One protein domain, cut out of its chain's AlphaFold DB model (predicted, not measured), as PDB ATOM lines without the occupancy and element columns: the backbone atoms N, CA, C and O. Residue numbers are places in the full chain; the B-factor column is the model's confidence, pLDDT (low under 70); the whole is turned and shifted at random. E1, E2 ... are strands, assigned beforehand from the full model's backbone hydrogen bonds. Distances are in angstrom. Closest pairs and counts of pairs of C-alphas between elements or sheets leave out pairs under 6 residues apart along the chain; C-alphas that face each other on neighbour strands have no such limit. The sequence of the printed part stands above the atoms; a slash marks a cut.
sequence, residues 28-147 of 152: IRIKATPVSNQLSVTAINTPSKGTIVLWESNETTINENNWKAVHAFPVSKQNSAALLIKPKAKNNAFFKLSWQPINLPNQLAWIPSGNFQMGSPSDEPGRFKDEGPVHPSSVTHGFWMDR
ATOM      1  N   ILE A  28     -27.323 -43.242 -14.437       69.56
ATOM      2  CA  ILE A  28     -27.946 -43.367 -15.752       69.56
ATOM      3  C   ILE A  28     -29.420 -43.685 -15.564       69.56
ATOM      4  O   ILE A  28     -29.804 -44.573 -14.807       69.56
ATOM      5  N   ARG A  29     -30.247 -42.872 -16.214       72.25
ATOM      6  CA  ARG A  29     -31.699 -42.950 -16.191       72.25
ATOM      7  C   ARG A  29     -32.146 -43.566 -17.503       72.25
ATOM      8  O   ARG A  29     -31.967 -42.967 -18.558       72.25
ATOM      9  N   ILE A  30     -32.760 -44.736 -17.412       71.31
ATOM     10  CA  ILE A  30     -33.466 -45.368 -18.524       71.31
ATOM     11  C   ILE A  30     -34.946 -44.994 -18.382       71.31
ATOM     12  O   ILE A  30     -35.517 -45.150 -17.303       71.31
ATOM     13  N   LYS A  31     -35.568 -44.472 -19.441       71.38
ATOM     14  CA  LYS A  31     -37.021 -44.265 -19.523       71.38
ATOM     15  C   LYS A  31     -37.574 -45.048 -20.706       71.38
ATOM     16  O   LYS A  31     -37.135 -44.835 -21.836       71.38
ATOM     17  N   ALA A  32     -38.564 -45.896 -20.455       62.19
ATOM     18  CA  ALA A  32     -39.337 -46.524 -21.517       62.19
ATOM     19  C   ALA A  32     -40.364 -45.544 -22.098       62.19
ATOM     20  O   ALA A  32     -41.069 -44.868 -21.347       62.19
ATOM     21  N   THR A  33     -40.456 -45.488 -23.425       58.69
ATOM     22  CA  THR A  33     -41.510 -44.771 -24.146       58.69
ATOM     23  C   THR A  33     -42.653 -45.754 -24.425       58.69
ATOM     24  O   THR A  33     -42.457 -46.662 -25.237       58.69
ATOM     25  N   PRO A  34     -43.845 -45.607 -23.803       49.72
ATOM     26  CA  PRO A  34     -44.895 -46.637 -23.845       49.72
ATOM     27  C   PRO A  34     -45.427 -46.987 -25.241       49.72
ATOM     28  O   PRO A  34     -46.012 -48.046 -25.423       49.72
ATOM     29  N   VAL A  35     -45.244 -46.092 -26.217       56.50
ATOM     30  CA  VAL A  35     -45.875 -46.167 -27.546       56.50
ATOM     31  C   VAL A  35     -44.964 -46.797 -28.611       56.50
ATOM     32  O   VAL A  35     -45.456 -47.292 -29.617       56.50
ATOM     33  N   SER A  36     -43.639 -46.796 -28.416       57.50
ATOM     34  CA  SER A  36     -42.665 -47.160 -29.467       57.50
ATOM     35  C   SER A  36     -41.701 -48.293 -29.095       57.50
ATOM     36  O   SER A  36     -40.770 -48.573 -29.850       57.50
ATOM     37  N   ASN A  37     -41.890 -48.931 -27.932       57.56
ATOM     38  CA  ASN A  37     -40.973 -49.931 -27.356       57.56
ATOM     39  C   ASN A  37     -39.507 -49.440 -27.262       57.56
ATOM     40  O   ASN A  37     -38.563 -50.226 -27.235       57.56
ATOM     41  N   GLN A  38     -39.318 -48.118 -27.249       61.09
ATOM     42  CA  GLN A  38     -38.030 -47.441 -27.324       61.09
ATOM     43  C   GLN A  38     -37.596 -47.021 -25.922       61.09
ATOM     44  O   GLN A  38     -38.376 -46.429 -25.173       61.09
ATOM     45  N   LEU A  39     -36.340 -47.293 -25.573       65.94
ATOM     46  CA  LEU A  39     -35.762 -46.861 -24.307       65.94
ATOM     47  C   LEU A  39     -34.889 -45.632 -24.565       65.94
ATOM     48  O   LEU A  39     -33.946 -45.669 -25.354       65.94
ATOM     49  N   SER A  40     -35.184 -44.526 -23.888       66.62
ATOM     50  CA  SER A  40     -34.260 -43.391 -23.825       66.62
ATOM     51  C   SER A  40     -33.315 -43.578 -22.646       66.62
ATOM     52  O   SER A  40     -33.747 -43.868 -21.531       66.62
ATOM     53  N   VAL A  41     -32.017 -43.450 -22.906       70.81
ATOM     54  CA  VAL A  41     -30.956 -43.615 -21.913       70.81
ATOM     55  C   VAL A  41     -30.267 -42.264 -21.755       70.81
ATOM     56  O   VAL A  41     -29.733 -41.707 -22.713       70.81
ATOM     57  N   THR A  42     -30.326 -41.719 -20.543       70.56
ATOM     58  CA  THR A  42     -29.822 -40.389 -20.189       70.56
ATOM     59  C   THR A  42     -28.762 -40.521 -19.104       70.56
ATOM     60  O   THR A  42     -29.041 -41.076 -18.039       70.56
ATOM     61  N   ALA A  43     -27.570 -39.981 -19.336       69.00
ATOM     62  CA  ALA A  43     -26.525 -39.888 -18.330       69.00
ATOM     63  C   ALA A  43     -26.664 -38.597 -17.506       69.00
ATOM     64  O   ALA A  43     -26.956 -37.524 -18.030       69.00
ATOM     65  N   ILE A  44     -26.503 -38.717 -16.189       72.44
ATOM     66  CA  ILE A  44     -26.712 -37.661 -15.192       72.44
ATOM     67  C   ILE A  44     -25.473 -37.623 -14.294       72.44
ATOM     68  O   ILE A  44     -24.986 -38.676 -13.887       72.44
ATOM     69  N   ASN A  45     -24.976 -36.428 -13.956       72.62
ATOM     70  CA  ASN A  45     -23.743 -36.229 -13.178       72.62
ATOM     71  C   ASN A  45     -22.525 -36.941 -13.805       72.62
ATOM     72  O   ASN A  45     -21.807 -37.676 -13.127       72.62
ATOM     73  N   THR A  46     -22.325 -36.799 -15.116       68.31
ATOM     74  CA  THR A  46     -21.194 -37.405 -15.831       68.31
ATOM     75  C   THR A  46     -19.852 -36.804 -15.364       68.31
ATOM     76  O   THR A  46     -19.791 -35.601 -15.103       68.31
ATOM     77  N   PRO A  47     -18.766 -37.597 -15.223       69.25
ATOM     78  CA  PRO A  47     -17.455 -37.067 -14.831       69.25
ATOM     79  C   PRO A  47     -16.904 -36.209 -15.967       69.25
ATOM     80  O   PRO A  47     -17.056 -36.611 -17.107       69.25
ATOM     81  N   SER A  48     -16.203 -35.101 -15.711       70.25
ATOM     82  CA  SER A  48     -15.783 -34.136 -16.754       70.25
ATOM     83  C   SER A  48     -14.764 -34.639 -17.801       70.25
ATOM     84  O   SER A  48     -14.365 -33.870 -18.677       70.25
ATOM     85  N   LYS A  49     -14.345 -35.912 -17.743       74.00
ATOM     86  CA  LYS A  49     -13.401 -36.556 -18.672       74.00
ATOM     87  C   LYS A  49     -13.778 -38.016 -18.942       74.00
ATOM     88  O   LYS A  49     -14.382 -38.684 -18.097       74.00
ATOM     89  N   GLY A  50     -13.341 -38.529 -20.090       77.31
ATOM     90  CA  GLY A  50     -13.651 -39.879 -20.553       77.31
ATOM     91  C   GLY A  50     -14.956 -39.981 -21.348       77.31
ATOM     92  O   GLY A  50     -15.566 -38.986 -21.740       77.31
ATOM     93  N   THR A  51     -15.380 -41.221 -21.576       79.19
ATOM     94  CA  THR A  51     -16.583 -41.594 -22.333       79.19
ATOM     95  C   THR A  51     -17.319 -42.693 -21.571       79.19
ATOM     96  O   THR A  51     -16.680 -43.571 -20.992       79.19
ATOM     97  N   ILE A  52     -18.654 -42.669 -21.551       80.06
ATOM     98  CA  ILE A  52     -19.455 -43.737 -20.936       80.06
ATOM     99  C   ILE A  52     -20.020 -44.624 -22.039       80.06
ATOM    100  O   ILE A  52     -20.754 -44.142 -22.898       80.06
ATOM    101  N   VAL A  53     -19.708 -45.917 -21.996       80.69
ATOM    102  CA  VAL A  53     -20.188 -46.902 -22.971       80.69
ATOM    103  C   VAL A  53     -21.337 -47.704 -22.371       80.69
ATOM    104  O   VAL A  53     -21.212 -48.289 -21.292       80.69
ATOM    105  N   LEU A  54     -22.455 -47.731 -23.092       80.62
ATOM    106  CA  LEU A  54     -23.577 -48.629 -22.866       80.62
ATOM    107  C   LEU A  54     -23.357 -49.921 -23.642       80.62
ATOM    108  O   LEU A  54     -23.198 -49.913 -24.866       80.62
ATOM    109  N   TRP A  55     -23.422 -51.025 -22.914       81.00
ATOM    110  CA  TRP A  55     -23.316 -52.371 -23.447       81.00
ATOM    111  C   TRP A  55     -24.647 -53.098 -23.301       81.00
ATOM    112  O   TRP A  55     -25.304 -52.978 -22.267       81.00
ATOM    113  N   GLU A  56     -24.988 -53.904 -24.296       79.88
ATOM    114  CA  GLU A  56     -26.127 -54.817 -24.300       79.88
ATOM    115  C   GLU A  56     -25.639 -56.271 -24.342       79.88
ATOM    116  O   GLU A  56     -24.657 -56.586 -25.018       79.88
ATOM    117  N   SER A  57     -26.353 -57.160 -23.655       80.06
ATOM    118  CA  SER A  57     -26.311 -58.606 -23.879       80.06
ATOM    119  C   SER A  57     -27.736 -59.126 -24.069       80.06
ATOM    120  O   SER A  57     -28.641 -58.779 -23.311       80.06
ATOM    121  N   ASN A  58     -27.932 -59.980 -25.074       72.62
ATOM    122  CA  ASN A  58     -29.199 -60.674 -25.344       72.62
ATOM    123  C   ASN A  58     -29.186 -62.131 -24.825       72.62
ATOM    124  O   ASN A  58     -30.087 -62.911 -25.135       72.62
ATOM    125  N   GLU A  59     -28.160 -62.518 -24.060       70.50
ATOM    126  CA  GLU A  59     -28.001 -63.869 -23.519       70.50
ATOM    127  C   GLU A  59     -28.243 -63.906 -22.010       70.50
ATOM    128  O   GLU A  59     -27.767 -63.051 -21.266       70.50
ATOM    129  N   THR A  60     -28.960 -64.938 -21.551       64.62
ATOM    130  CA  THR A  60     -29.230 -65.187 -20.125       64.62
ATOM    131  C   THR A  60     -27.955 -65.505 -19.340       64.62
ATOM    132  O   THR A  60     -27.877 -65.225 -18.147       64.62
ATOM    133  N   THR A  61     -26.946 -66.068 -20.010       66.69
ATOM    134  CA  THR A  61     -25.627 -66.328 -19.435       66.69
ATOM    135  C   THR A  61     -24.752 -65.090 -19.612       66.69
ATOM    136  O   THR A  61     -24.260 -64.807 -20.707       66.69
ATOM    137  N   ILE A  62     -24.552 -64.343 -18.527       66.06
ATOM    138  CA  ILE A  62     -23.688 -63.160 -18.521       66.06
ATOM    139  C   ILE A  62     -22.225 -63.612 -18.426       66.06
ATOM    140  O   ILE A  62     -21.677 -63.746 -17.336       66.06
ATOM    141  N   ASN A  63     -21.592 -63.853 -19.575       72.81
ATOM    142  CA  ASN A  63     -20.132 -63.904 -19.687       72.81
ATOM    143  C   ASN A  63     -19.589 -62.504 -20.076       72.81
ATOM    144  O   ASN A  63     -20.361 -61.566 -20.296       72.81
ATOM    145  N   GLU A  64     -18.268 -62.341 -20.172       71.50
ATOM    146  CA  GLU A  64     -17.667 -61.066 -20.601       71.50
ATOM    147  C   GLU A  64     -17.702 -60.847 -22.126       71.50
ATOM    148  O   GLU A  64     -17.788 -59.705 -22.577       71.50
ATOM    149  N   ASN A  65     -17.727 -61.928 -22.909       76.50
ATOM    150  CA  ASN A  65     -17.614 -61.927 -24.375       76.50
ATOM    151  C   ASN A  65     -18.930 -61.602 -25.114       76.50
ATOM    152  O   ASN A  65     -18.909 -61.227 -26.284       76.50
ATOM    153  N   ASN A  66     -20.077 -61.729 -24.444       79.75
ATOM    154  CA  ASN A  66     -21.416 -61.555 -25.019       79.75
ATOM    155  C   ASN A  66     -21.886 -60.088 -25.015       79.75
ATOM    156  O   ASN A  66     -22.965 -59.775 -25.523       79.75
ATOM    157  N   TRP A  67     -21.095 -59.182 -24.436       82.94
ATOM    158  CA  TRP A  67     -21.417 -57.762 -24.348       82.94
ATOM    159  C   TRP A  67     -21.064 -57.020 -25.633       82.94
ATOM    160  O   TRP A  67     -19.914 -57.010 -26.064       82.94
ATOM    161  N   LYS A  68     -22.041 -56.315 -26.205       80.88
ATOM    162  CA  LYS A  68     -21.858 -55.480 -27.398       80.88
ATOM    163  C   LYS A  68     -22.080 -54.019 -27.052       80.88
ATOM    164  O   LYS A  68     -23.066 -53.690 -26.400       80.88
ATOM    165  N   ALA A  69     -21.169 -53.146 -27.473       78.94
ATOM    166  CA  ALA A  69     -21.348 -51.709 -27.316       78.94
ATOM    167  C   ALA A  69     -22.497 -51.237 -28.225       78.94
ATOM    168  O   ALA A  69     -22.463 -51.445 -29.437       78.94
ATOM    169  N   VAL A  70     -23.517 -50.618 -27.629       75.50
ATOM    170  CA  VAL A  70     -24.700 -50.092 -28.335       75.50
ATOM    171  C   VAL A  70     -24.616 -48.582 -28.495       75.50
ATOM    172  O   VAL A  70     -25.041 -48.032 -29.510       75.50
ATOM    173  N   HIS A  71     -24.076 -47.898 -27.487       75.81
ATOM    174  CA  HIS A  71     -23.997 -46.446 -27.477       75.81
ATOM    175  C   HIS A  71     -22.816 -45.946 -26.648       75.81
ATOM    176  O   HIS A  71     -22.441 -46.577 -25.660       75.81
ATOM    177  N   ALA A  72     -22.265 -44.791 -27.015       75.38
ATOM    178  CA  ALA A  72     -21.232 -44.106 -26.252       75.38
ATOM    179  C   ALA A  72     -21.638 -42.647 -26.022       75.38
ATOM    180  O   ALA A  72     -21.752 -41.877 -26.972       75.38
ATOM    181  N   PHE A  73     -21.819 -42.260 -24.760       71.62
ATOM    182  CA  PHE A  73     -22.050 -40.872 -24.370       71.62
ATOM    183  C   PHE A  73     -20.686 -40.204 -24.139       71.62
ATOM    184  O   PHE A  73     -20.016 -40.553 -23.153       71.62
ATOM    185  N   PRO A  74     -20.227 -39.263 -24.986       65.62
ATOM    186  CA  PRO A  74     -19.107 -38.428 -24.608       65.62
ATOM    187  C   PRO A  74     -19.620 -37.451 -23.547       65.62
ATOM    188  O   PRO A  74     -20.707 -36.884 -23.638       65.62
ATOM    189  N   VAL A  75     -18.816 -37.236 -22.522       63.38
ATOM    190  CA  VAL A  75     -19.194 -36.469 -21.329       63.38
ATOM    191  C   VAL A  75     -19.767 -35.071 -21.617       63.38
ATOM    192  O   VAL A  75     -20.592 -34.575 -20.851       63.38
ATOM    193  N   SER A  76     -19.310 -34.424 -22.692       58.06
ATOM    194  CA  SER A  76     -19.596 -33.023 -23.023       58.06
ATOM    195  C   SER A  76     -20.661 -32.819 -24.107       58.06
ATOM    196  O   SER A  76     -21.083 -31.684 -24.328       58.06
ATOM    197  N   LYS A  77     -21.100 -33.874 -24.805       57.19
ATOM    198  CA  LYS A  77     -22.045 -33.778 -25.930       57.19
ATOM    199  C   LYS A  77     -23.051 -34.923 -25.863       57.19
ATOM    200  O   LYS A  77     -22.662 -36.073 -25.852       57.19
ATOM    201  N   GLN A  78     -24.348 -34.619 -25.899       57.81
ATOM    202  CA  GLN A  78     -25.414 -35.635 -25.884       57.81
ATOM    203  C   GLN A  78     -25.470 -36.456 -24.573       57.81
ATOM    204  O   GLN A  78     -25.298 -37.668 -24.559       57.81
ATOM    205  N   ASN A  79     -25.857 -35.816 -23.460       58.94
ATOM    206  CA  ASN A  79     -26.205 -36.510 -22.203       58.94
ATOM    207  C   ASN A  79     -27.443 -37.433 -22.312       58.94
ATOM    208  O   ASN A  79     -27.895 -37.977 -21.307       58.94
ATOM    209  N   SER A  80     -28.041 -37.595 -23.494       60.09
ATOM    210  CA  SER A  80     -29.202 -38.449 -23.716       60.09
ATOM    211  C   SER A  80     -29.223 -38.979 -25.142       60.09
ATOM    212  O   SER A  80     -29.029 -38.214 -26.084       60.09
ATOM    213  N   ALA A  81     -29.559 -40.258 -25.290       60.69
ATOM    214  CA  ALA A  81     -29.809 -40.900 -26.572       60.69
ATOM    215  C   ALA A  81     -31.110 -41.706 -26.519       60.69
ATOM    216  O   ALA A  81     -31.417 -42.367 -25.524       60.69
ATOM    217  N   ALA A  82     -31.888 -41.642 -27.596       59.81
ATOM    218  CA  ALA A  82     -33.071 -42.471 -27.777       59.81
ATOM    219  C   ALA A  82     -32.657 -43.748 -28.518       59.81
ATOM    220  O   ALA A  82     -32.346 -43.698 -29.705       59.81
ATOM    221  N   LEU A  83     -32.632 -44.887 -27.825       62.41
ATOM    222  CA  LEU A  83     -32.143 -46.147 -28.375       62.41
ATOM    223  C   LEU A  83     -33.311 -47.066 -28.731       62.41
ATOM    224  O   LEU A  83     -34.154 -47.409 -27.897       62.41
ATOM    225  N   LEU A  84     -33.355 -47.471 -30.000       59.25
ATOM    226  CA  LEU A  84     -34.295 -48.467 -30.511       59.25
ATOM    227  C   LEU A  84     -33.825 -49.866 -30.105       59.25
ATOM    228  O   LEU A  84     -33.240 -50.601 -30.897       59.25
ATOM    229  N   ILE A  85     -34.075 -50.219 -28.848       61.59
ATOM    230  CA  ILE A  85     -33.737 -51.528 -28.294       61.59
ATOM    231  C   ILE A  85     -34.802 -52.534 -28.741       61.59
ATOM    232  O   ILE A  85     -35.950 -52.494 -28.304       61.59
ATOM    233  N   LYS A  86     -34.415 -53.433 -29.652       58.44
ATOM    234  CA  LYS A  86     -35.243 -54.547 -30.129       58.44
ATOM    235  C   LYS A  86     -34.652 -55.858 -29.592       58.44
ATOM    236  O   LYS A  86     -33.650 -56.303 -30.151       58.44
ATOM    237  N   PRO A  87     -35.227 -56.476 -28.539       56.81
ATOM    238  CA  PRO A  87     -34.690 -57.716 -27.976       56.81
ATOM    239  C   PRO A  87     -34.685 -58.813 -29.044       56.81
ATOM    240  O   PRO A  87     -35.707 -59.092 -29.669       56.81
ATOM    241  N   LYS A  88     -33.518 -59.417 -29.293       53.19
ATOM    242  CA  LYS A  88     -33.267 -60.117 -30.566       53.19
ATOM    243  C   LYS A  88     -33.806 -61.552 -30.632       53.19
ATOM    244  O   LYS A  88     -33.928 -62.084 -31.731       53.19
ATOM    245  N   ALA A  89     -34.096 -62.196 -29.494       51.81
ATOM    246  CA  ALA A  89     -34.521 -63.607 -29.489       51.81
ATOM    247  C   ALA A  89     -35.360 -64.093 -28.289       51.81
ATOM    248  O   ALA A  89     -36.126 -65.038 -28.454       51.81
ATOM    249  N   LYS A  90     -35.197 -63.537 -27.073       52.91
ATOM    250  CA  LYS A  90     -35.754 -64.136 -25.835       52.91
ATOM    251  C   LYS A  90     -36.303 -63.123 -24.814       52.91
ATOM    252  O   LYS A  90     -36.051 -63.277 -23.625       52.91
ATOM    253  N   ASN A  91     -37.033 -62.095 -25.267       59.81
ATOM    254  CA  ASN A  91     -37.730 -61.051 -24.472       59.81
ATOM    255  C   ASN A  91     -36.929 -60.229 -23.435       59.81
ATOM    256  O   ASN A  91     -37.400 -59.176 -23.019       59.81
ATOM    257  N   ASN A  92     -35.724 -60.650 -23.065       64.44
ATOM    258  CA  ASN A  92     -34.878 -60.023 -22.063       64.44
ATOM    259  C   ASN A  92     -33.611 -59.492 -22.742       64.44
ATOM    260  O   ASN A  92     -32.976 -60.207 -23.519       64.44
ATOM    261  N   ALA A  93     -33.225 -58.266 -22.402       70.56
ATOM    262  CA  ALA A  93     -31.935 -57.688 -22.750       70.56
ATOM    263  C   ALA A  93     -31.309 -57.105 -21.478       70.56
ATOM    264  O   ALA A  93     -31.977 -56.419 -20.701       70.56
ATOM    265  N   PHE A  94     -30.035 -57.411 -21.248       77.00
ATOM    266  CA  PHE A  94     -29.266 -56.931 -20.108       77.00
ATOM    267  C   PHE A  94     -28.421 -55.740 -20.531       77.00
ATOM    268  O   PHE A  94     -27.811 -55.763 -21.599       77.00
ATOM    269  N   PHE A  95     -28.335 -54.729 -19.668       78.00
ATOM    270  CA  PHE A  95     -27.553 -53.525 -19.922       78.00
ATOM    271  C   PHE A  95     -26.524 -53.317 -18.819       78.00
ATOM    272  O   PHE A  95     -26.870 -53.337 -17.638       78.00
ATOM    273  N   LYS A  96     -25.267 -53.079 -19.204       80.19
ATOM    274  CA  LYS A  96     -24.228 -52.575 -18.295       80.19
ATOM    275  C   LYS A  96     -23.636 -51.289 -18.844       80.19
ATOM    276  O   LYS A  96     -23.715 -50.992 -20.035       80.19
ATOM    277  N   LEU A  97     -23.008 -50.541 -17.953       78.25
ATOM    278  CA  LEU A  97     -22.355 -49.280 -18.256       78.25
ATOM    279  C   LEU A  97     -20.908 -49.381 -17.795       78.25
ATOM    280  O   LEU A  97     -20.659 -49.789 -16.662       78.25
ATOM    281  N   SER A  98     -19.964 -49.008 -18.656       82.00
ATOM    282  CA  SER A  98     -18.571 -48.821 -18.256       82.00
ATOM    283  C   SER A  98     -18.145 -47.384 -18.512       82.00
ATOM    284  O   SER A  98     -18.466 -46.788 -19.540       82.00
ATOM    285  N   TRP A  99     -17.394 -46.819 -17.571       80.75
ATOM    286  CA  TRP A  99     -16.593 -45.635 -17.852       80.75
ATOM    287  C   TRP A  99     -15.335 -46.066 -18.604       80.75
ATOM    288  O   TRP A  99     -14.764 -47.118 -18.312       80.75
ATOM    289  N   GLN A 100     -14.919 -45.278 -19.587       82.38
ATOM    290  CA  GLN A 100     -13.697 -45.470 -20.356       82.38
ATOM    291  C   GLN A 100     -12.865 -44.179 -20.269       82.38
ATOM    292  O   GLN A 100     -13.417 -43.102 -20.520       82.38
ATOM    293  N   PRO A 101     -11.551 -44.243 -19.982       81.75
ATOM    294  CA  PRO A 101     -10.666 -43.074 -19.876       81.75
ATOM    295  C   PRO A 101     -10.318 -42.436 -21.241       81.75
ATOM    296  O   PRO A 101      -9.233 -41.892 -21.429       81.75
ATOM    297  N   ILE A 102     -11.230 -42.508 -22.214       80.00
ATOM    298  CA  ILE A 102     -11.042 -42.047 -23.592       80.00
ATOM    299  C   ILE A 102     -11.598 -40.629 -23.722       80.00
ATOM    300  O   ILE A 102     -12.813 -40.423 -23.646       80.00
ATOM    301  N   ASN A 103     -10.711 -39.658 -23.939       79.06
ATOM    302  CA  ASN A 103     -11.086 -38.290 -24.287       79.06
ATOM    303  C   ASN A 103     -11.242 -38.193 -25.807       79.06
ATOM    304  O   ASN A 103     -10.258 -38.267 -26.538       79.06
ATOM    305  N   LEU A 104     -12.479 -38.039 -26.277       78.69
ATOM    306  CA  LEU A 104     -12.779 -37.909 -27.701       78.69
ATOM    307  C   LEU A 104     -12.544 -36.462 -28.180       78.69
ATOM    308  O   LEU A 104     -12.975 -35.528 -27.498       78.69
ATOM    309  N   PRO A 105     -11.904 -36.247 -29.347       82.56
ATOM    310  CA  PRO A 105     -11.797 -34.929 -29.962       82.56
ATOM    311  C   PRO A 105     -13.160 -34.253 -30.157       82.56
ATOM    312  O   PRO A 105     -14.112 -34.854 -30.654       82.56
ATOM    313  N   ASN A 106     -13.241 -32.954 -29.850       79.00
ATOM    314  CA  ASN A 106     -14.473 -32.162 -29.982       79.00
ATOM    315  C   ASN A 106     -15.027 -32.103 -31.421       79.00
ATOM    316  O   ASN A 106     -16.173 -31.688 -31.623       79.00
ATOM    317  N   GLN A 107     -14.231 -32.455 -32.426       85.50
ATOM    318  CA  GLN A 107     -14.626 -32.500 -33.833       85.50
ATOM    319  C   GLN A 107     -15.430 -33.741 -34.224       85.50
ATOM    320  O   GLN A 107     -16.184 -33.638 -35.182       85.50
ATOM    321  N   LEU A 108     -15.392 -34.835 -33.458       85.44
ATOM    322  CA  LEU A 108     -16.174 -36.033 -33.767       85.44
ATOM    323  C   LEU A 108     -17.685 -35.830 -33.516       85.44
ATOM    324  O   LEU A 108     -18.098 -35.092 -32.611       85.44
ATOM    325  N   ALA A 109     -18.506 -36.516 -34.308       83.88
ATOM    326  CA  ALA A 109     -19.947 -36.685 -34.136       83.88
ATOM    327  C   ALA A 109     -20.303 -38.172 -34.000       83.88
ATOM    328  O   ALA A 109     -19.704 -39.025 -34.655       83.88
ATOM    329  N   TRP A 110     -21.282 -38.476 -33.144       81.75
ATOM    330  CA  TRP A 110     -21.812 -39.827 -32.988       81.75
ATOM    331  C   TRP A 110     -22.872 -40.095 -34.051       81.75
ATOM    332  O   TRP A 110     -23.886 -39.396 -34.109       81.75
ATOM    333  N   ILE A 111     -22.660 -41.148 -34.832       83.56
ATOM    334  CA  ILE A 111     -23.637 -41.704 -35.760       83.56
ATOM    335  C   ILE A 111     -24.285 -42.915 -35.069       83.56
ATOM    336  O   ILE A 111     -23.586 -43.888 -34.778       83.56
ATOM    337  N   PRO A 112     -25.591 -42.888 -34.743       76.00
ATOM    338  CA  PRO A 112     -26.262 -44.028 -34.126       76.00
ATOM    339  C   PRO A 112     -26.411 -45.200 -35.102       76.00
ATOM    340  O   PRO A 112     -26.427 -45.018 -36.318       76.00
ATOM    341  N   SER A 113     -26.582 -46.408 -34.560       79.31
ATOM    342  CA  SER A 113     -27.043 -47.546 -35.356       79.31
ATOM    343  C   SER A 113     -28.449 -47.283 -35.900       79.31
ATOM    344  O   SER A 113     -29.278 -46.633 -35.256       79.31
ATOM    345  N   GLY A 114     -28.727 -47.786 -37.098       81.94
ATOM    346  CA  GLY A 114     -29.969 -47.485 -37.799       81.94
ATOM    347  C   GLY A 114     -30.004 -48.031 -39.220       81.94
ATOM    348  O   GLY A 114     -29.002 -48.517 -39.745       81.94
ATOM    349  N   ASN A 115     -31.180 -47.932 -39.835       89.12
ATOM    350  CA  ASN A 115     -31.408 -48.299 -41.227       89.12
ATOM    351  C   ASN A 115     -31.624 -47.027 -42.047       89.12
ATOM    352  O   ASN A 115     -32.265 -46.092 -41.568       89.12
ATOM    353  N   PHE A 116     -31.131 -47.014 -43.278       93.69
ATOM    354  CA  PHE A 116     -31.273 -45.901 -44.213       93.69
ATOM    355  C   PHE A 116     -31.334 -46.425 -45.648       93.69
ATOM    356  O   PHE A 116     -30.925 -47.553 -45.920       93.69
ATOM    357  N   GLN A 117     -31.841 -45.603 -46.562       96.25
ATOM    358  CA  GLN A 117     -31.748 -45.870 -47.993       96.25
ATOM    359  C   GLN A 117     -30.419 -45.295 -48.497       96.25
ATOM    360  O   GLN A 117     -30.141 -44.121 -48.265       96.25
ATOM    361  N   MET A 118     -29.592 -46.122 -49.135       96.81
ATOM    362  CA  MET A 118     -28.327 -45.717 -49.754       96.81
ATOM    363  C   MET A 118     -28.504 -45.611 -51.272       96.81
ATOM    364  O   MET A 118     -29.192 -46.446 -51.857       96.81
ATOM    365  N   GLY A 119     -27.850 -44.623 -51.887       96.25
ATOM    366  CA  GLY A 119     -27.936 -44.320 -53.317       96.25
ATOM    367  C   GLY A 119     -28.929 -43.200 -53.634       96.25
ATOM    368  O   GLY A 119     -29.718 -42.792 -52.778       96.25
ATOM    369  N   SER A 120     -28.889 -42.740 -54.879       96.12
ATOM    370  CA  SER A 120     -29.612 -41.566 -55.382       96.12
ATOM    371  C   SER A 120     -30.791 -41.996 -56.279       96.12
ATOM    372  O   SER A 120     -30.621 -42.923 -57.087       96.12
ATOM    373  N   PRO A 121     -31.992 -41.388 -56.159       95.00
ATOM    374  CA  PRO A 121     -33.157 -41.677 -57.001       95.00
ATOM    375  C   PRO A 121     -32.882 -41.590 -58.508       95.00
ATOM    376  O   PRO A 121     -32.045 -40.819 -58.968       95.00
ATOM    377  N   SER A 122     -33.614 -42.372 -59.305       94.12
ATOM    378  CA  SER A 122     -33.419 -42.449 -60.764       94.12
ATOM    379  C   SER A 122     -33.691 -41.140 -61.513       94.12
ATOM    380  O   SER A 122     -33.254 -40.992 -62.651       94.12
ATOM    381  N   ASP A 123     -34.433 -40.230 -60.890       94.81
ATOM    382  CA  ASP A 123     -34.861 -38.926 -61.387       94.81
ATOM    383  C   ASP A 123     -34.088 -37.746 -60.763       94.81
ATOM    384  O   ASP A 123     -34.377 -36.595 -61.091       94.81
ATOM    385  N   GLU A 124     -33.084 -37.999 -59.911       96.69
ATOM    386  CA  GLU A 124     -32.267 -36.939 -59.309       96.69
ATOM    387  C   GLU A 124     -31.366 -36.244 -60.360       96.69
ATOM    388  O   GLU A 124     -30.523 -36.899 -60.990       96.69
ATOM    389  N   PRO A 125     -31.495 -34.916 -60.571       95.94
ATOM    390  CA  PRO A 125     -30.672 -34.197 -61.539       95.94
ATOM    391  C   PRO A 125     -29.188 -34.198 -61.150       95.94
ATOM    392  O   PRO A 125     -28.815 -33.699 -60.095       95.94
ATOM    393  N   GLY A 126     -28.331 -34.696 -62.046       94.75
ATOM    394  CA  GLY A 126     -26.874 -34.739 -61.848       94.75
ATOM    395  C   GLY A 126     -26.322 -36.087 -61.374       94.75
ATOM    396  O   GLY A 126     -25.108 -36.262 -61.408       94.75
ATOM    397  N   ARG A 127     -27.189 -37.049 -61.029       95.56
ATOM    398  CA  ARG A 127     -26.822 -38.415 -60.627       95.56
ATOM    399  C   ARG A 127     -25.926 -39.134 -61.656       95.56
ATOM    400  O   ARG A 127     -26.292 -39.270 -62.829       95.56
ATOM    401  N   PHE A 128     -24.820 -39.722 -61.201       95.00
ATOM    402  CA  PHE A 128     -23.987 -40.658 -61.963       95.00
ATOM    403  C   PHE A 128     -24.588 -42.074 -62.029       95.00
ATOM    404  O   PHE A 128     -25.456 -42.475 -61.252       95.00
ATOM    405  N   LYS A 129     -24.163 -42.868 -63.023       93.00
ATOM    406  CA  LYS A 129     -24.811 -44.155 -63.349       93.00
ATOM    407  C   LYS A 129     -24.729 -45.175 -62.206       93.00
ATOM    408  O   LYS A 129     -25.678 -45.936 -62.018       93.00
ATOM    409  N   ASP A 130     -23.632 -45.147 -61.462       95.12
ATOM    410  CA  ASP A 130     -23.224 -46.043 -60.380       95.12
ATOM    411  C   ASP A 130     -23.789 -45.691 -58.992       95.12
ATOM    412  O   ASP A 130     -23.741 -46.525 -58.093       95.12
ATOM    413  N   GLU A 131     -24.432 -44.533 -58.815       97.06
ATOM    414  CA  GLU A 131     -25.058 -44.119 -57.544       97.06
ATOM    415  C   GLU A 131     -26.351 -44.893 -57.189       97.06
ATOM    416  O   GLU A 131     -27.237 -44.386 -56.504       97.06
ATOM    417  N   GLY A 132     -26.571 -46.096 -57.720       94.50
ATOM    418  CA  GLY A 132     -27.802 -46.841 -57.459       94.50
ATOM    419  C   GLY A 132     -27.801 -48.275 -57.994       94.50
ATOM    420  O   GLY A 132     -26.803 -48.720 -58.557       94.50
ATOM    421  N   PRO A 133     -28.921 -49.006 -57.846       94.94
ATOM    422  CA  PRO A 133     -30.234 -48.530 -57.390       94.94
ATOM    423  C   PRO A 133     -30.262 -48.128 -55.911       94.94
ATOM    424  O   PRO A 133     -29.451 -48.602 -55.120       94.94
ATOM    425  N   VAL A 134     -31.238 -47.299 -55.528       97.38
ATOM    426  CA  VAL A 134     -31.494 -46.992 -54.114       97.38
ATOM    427  C   VAL A 134     -31.854 -48.283 -53.373       97.38
ATOM    428  O   VAL A 134     -32.834 -48.942 -53.727       97.38
ATOM    429  N   HIS A 135     -31.098 -48.643 -52.335       96.06
ATOM    430  CA  HIS A 135     -31.297 -49.892 -51.594       96.06
ATOM    431  C   HIS A 135     -31.270 -49.692 -50.069       96.06
ATOM    432  O   HIS A 135     -30.612 -48.775 -49.572       96.06
ATOM    433  N   PRO A 136     -31.969 -50.544 -49.293       96.44
ATOM    434  CA  PRO A 136     -31.882 -50.509 -47.839       96.44
ATOM    435  C   PRO A 136     -30.485 -50.926 -47.368       96.44
ATOM    436  O   PRO A 136     -29.933 -51.937 -47.807       96.44
ATOM    437  N   SER A 137     -29.943 -50.153 -46.434       94.94
ATOM    438  CA  SER A 137     -28.652 -50.354 -45.775       94.94
ATOM    439  C   SER A 137     -28.813 -50.238 -44.259       94.94
ATOM    440  O   SER A 137     -29.725 -49.570 -43.768       94.94
ATOM    441  N   SER A 138     -27.935 -50.897 -43.497       90.88
ATOM    442  CA  SER A 138     -27.995 -50.887 -42.027       90.88
ATOM    443  C   SER A 138     -26.624 -50.686 -41.386       90.88
ATOM    444  O   SER A 138     -25.674 -51.420 -41.655       90.88
ATOM    445  N   VAL A 139     -26.539 -49.696 -40.498       87.50
ATOM    446  CA  VAL A 139     -25.422 -49.496 -39.572       87.50
ATOM    447  C   VAL A 139     -25.739 -50.296 -38.314       87.50
ATOM    448  O   VAL A 139     -26.610 -49.922 -37.528       87.50
ATOM    449  N   THR A 140     -25.059 -51.429 -38.131       80.44
ATOM    450  CA  THR A 140     -25.358 -52.377 -37.040       80.44
ATOM    451  C   THR A 140     -24.931 -51.881 -35.658       80.44
ATOM    452  O   THR A 140     -25.579 -52.213 -34.668       80.44
ATOM    453  N   HIS A 141     -23.879 -51.064 -35.589       76.94
ATOM    454  CA  HIS A 141     -23.334 -50.484 -34.362       76.94
ATOM    455  C   HIS A 141     -23.065 -49.001 -34.611       76.94
ATOM    456  O   HIS A 141     -22.538 -48.653 -35.667       76.94
ATOM    457  N   GLY A 142     -23.430 -48.134 -33.665       76.94
ATOM    458  CA  GLY A 142     -23.108 -46.714 -33.787       76.94
ATOM    459  C   GLY A 142     -21.601 -46.462 -33.676       76.94
ATOM    460  O   GLY A 142     -20.879 -47.237 -33.042       76.94
ATOM    461  N   PHE A 143     -21.127 -45.396 -34.311       83.31
ATOM    462  CA  PHE A 143     -19.704 -45.096 -34.453       83.31
ATOM    463  C   PHE A 143     -19.434 -43.584 -34.457       83.31
ATOM    464  O   PHE A 143     -20.352 -42.769 -34.551       83.31
ATOM    465  N   TRP A 144     -18.160 -43.207 -34.334       85.81
ATOM    466  CA  TRP A 144     -17.710 -41.816 -34.411       85.81
ATOM    467  C   TRP A 144     -17.193 -41.492 -35.812       85.81
ATOM    468  O   TRP A 144     -16.435 -42.275 -36.378       85.81
ATOM    469  N   MET A 145     -17.566 -40.327 -36.338       90.38
ATOM    470  CA  MET A 145     -17.050 -39.768 -37.592       90.38
ATOM    471  C   MET A 145     -16.608 -38.318 -37.352       90.38
ATOM    472  O   MET A 145     -17.228 -37.616 -36.549       90.38
ATOM    473  N   ASP A 146     -15.551 -37.851 -38.018       92.75
ATOM    474  CA  ASP A 146     -15.194 -36.430 -38.012       92.75
ATOM    475  C   ASP A 146     -16.302 -35.580 -38.654       92.75
ATOM    476  O   ASP A 146     -16.901 -35.958 -39.656       92.75
ATOM    477  N   ARG A 147     -16.596 -34.413 -38.065       90.19
ATOM    478  CA  ARG A 147     -17.593 -33.466 -38.609       90.19
ATOM    479  C   ARG A 147     -17.116 -32.714 -39.851       90.19
ATOM    480  O   ARG A 147     -17.923 -32.028 -40.471       90.19
TER     481      ARG A 147
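What this domain is: This is residues 28 to 147 of the 152 residues of the protein "FGE-sulfatase domain-containing protein" of Verrucomicrobiales bacterium (UniProt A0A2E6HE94). Two small sheets of three strands, E1 E2 E5 and E4 E3 E6, lie loosely face to face as the body, and a hairpin of E8 and E9 with a long loop, residues 119 to 134, reaches away from it as an arm. The short pair E7 and E10 sits beside edge strand E4, at the foot of the arm, where the chain turns from E7 into E8. The printed part has 120 residues with ten named strands, E1 to E10 in order along the chain, and no named helix; the class is all strand, though under half of the residues, 56, are in named elements. Each of the four sheets, E1 - E2 - E5, E4 - E3 - E6, E7 - E10 and E8 - E9, is antiparallel. The whole is loose, with a radius of gyration of the C-alphas of 17.5 A, and spans 48 by 38 by 31 A.

Where its parts are: E1, residues 28 to 33, begins at C-alpha 28 (-27.946, -43.367, -15.752) and is 16.0 A long. E2, residues 38 to 44, measures 19.3 A; E3, residues 51 to 57, 19.7 A; E4, residues 68 to 74, 17.5 A. E5 is residues 80 to 83, and E6, residues 94 to 100, is 19.3 A long. E7 is residues 108 to 111. E8, residues 114 to 118, ends at C-alpha 118 (-28.327, -45.717, -49.754), 12.2 A from its first C-alpha. E9, residues 135 to 139, is 13.4 A long, and E10, residues 143 to 146, ends at C-alpha 146 (-15.194, -36.430, -38.012).

How they stand to each other: E1 and E2 form a hairpin, with N 31 and O 40 2.8 A apart, within hydrogen-bond range. On the other side of E2 is E5, with N 41 to O 81 at 2.9 A. In the strongly twisted second sheet, inner strand E3 has N 53 to O 98 of E6 at 2.9 A and N 54 to O 71 of E4 at 2.8 A; E3 and E4 are a hairpin. Between the two sheets, the closest C-alphas of E2 and E4, Ala 43 and Phe 73, are 7.6 A apart; E2 and E3 are only just apart, closest 8.5 A. E7 and E10 are near E4 and pair with each other, N 109 to O 145 at 2.8 A. E7 runs on into E8 at 92 degrees. The hairpin E8 and E9 has N 116 to O 137 at 3.0 A; both strands are apart from E1 to E7.

The domain as a whole: The C-alphas farthest apart, Thr 61 and Pro 125, are 53.2 A from each other. The printed part has no cut. The link E8 to E9, 16 residues, is long. The mean pLDDT of the printed part is 76.8; 35 residues are under 70, among them 32 to 40 and 74 to 92.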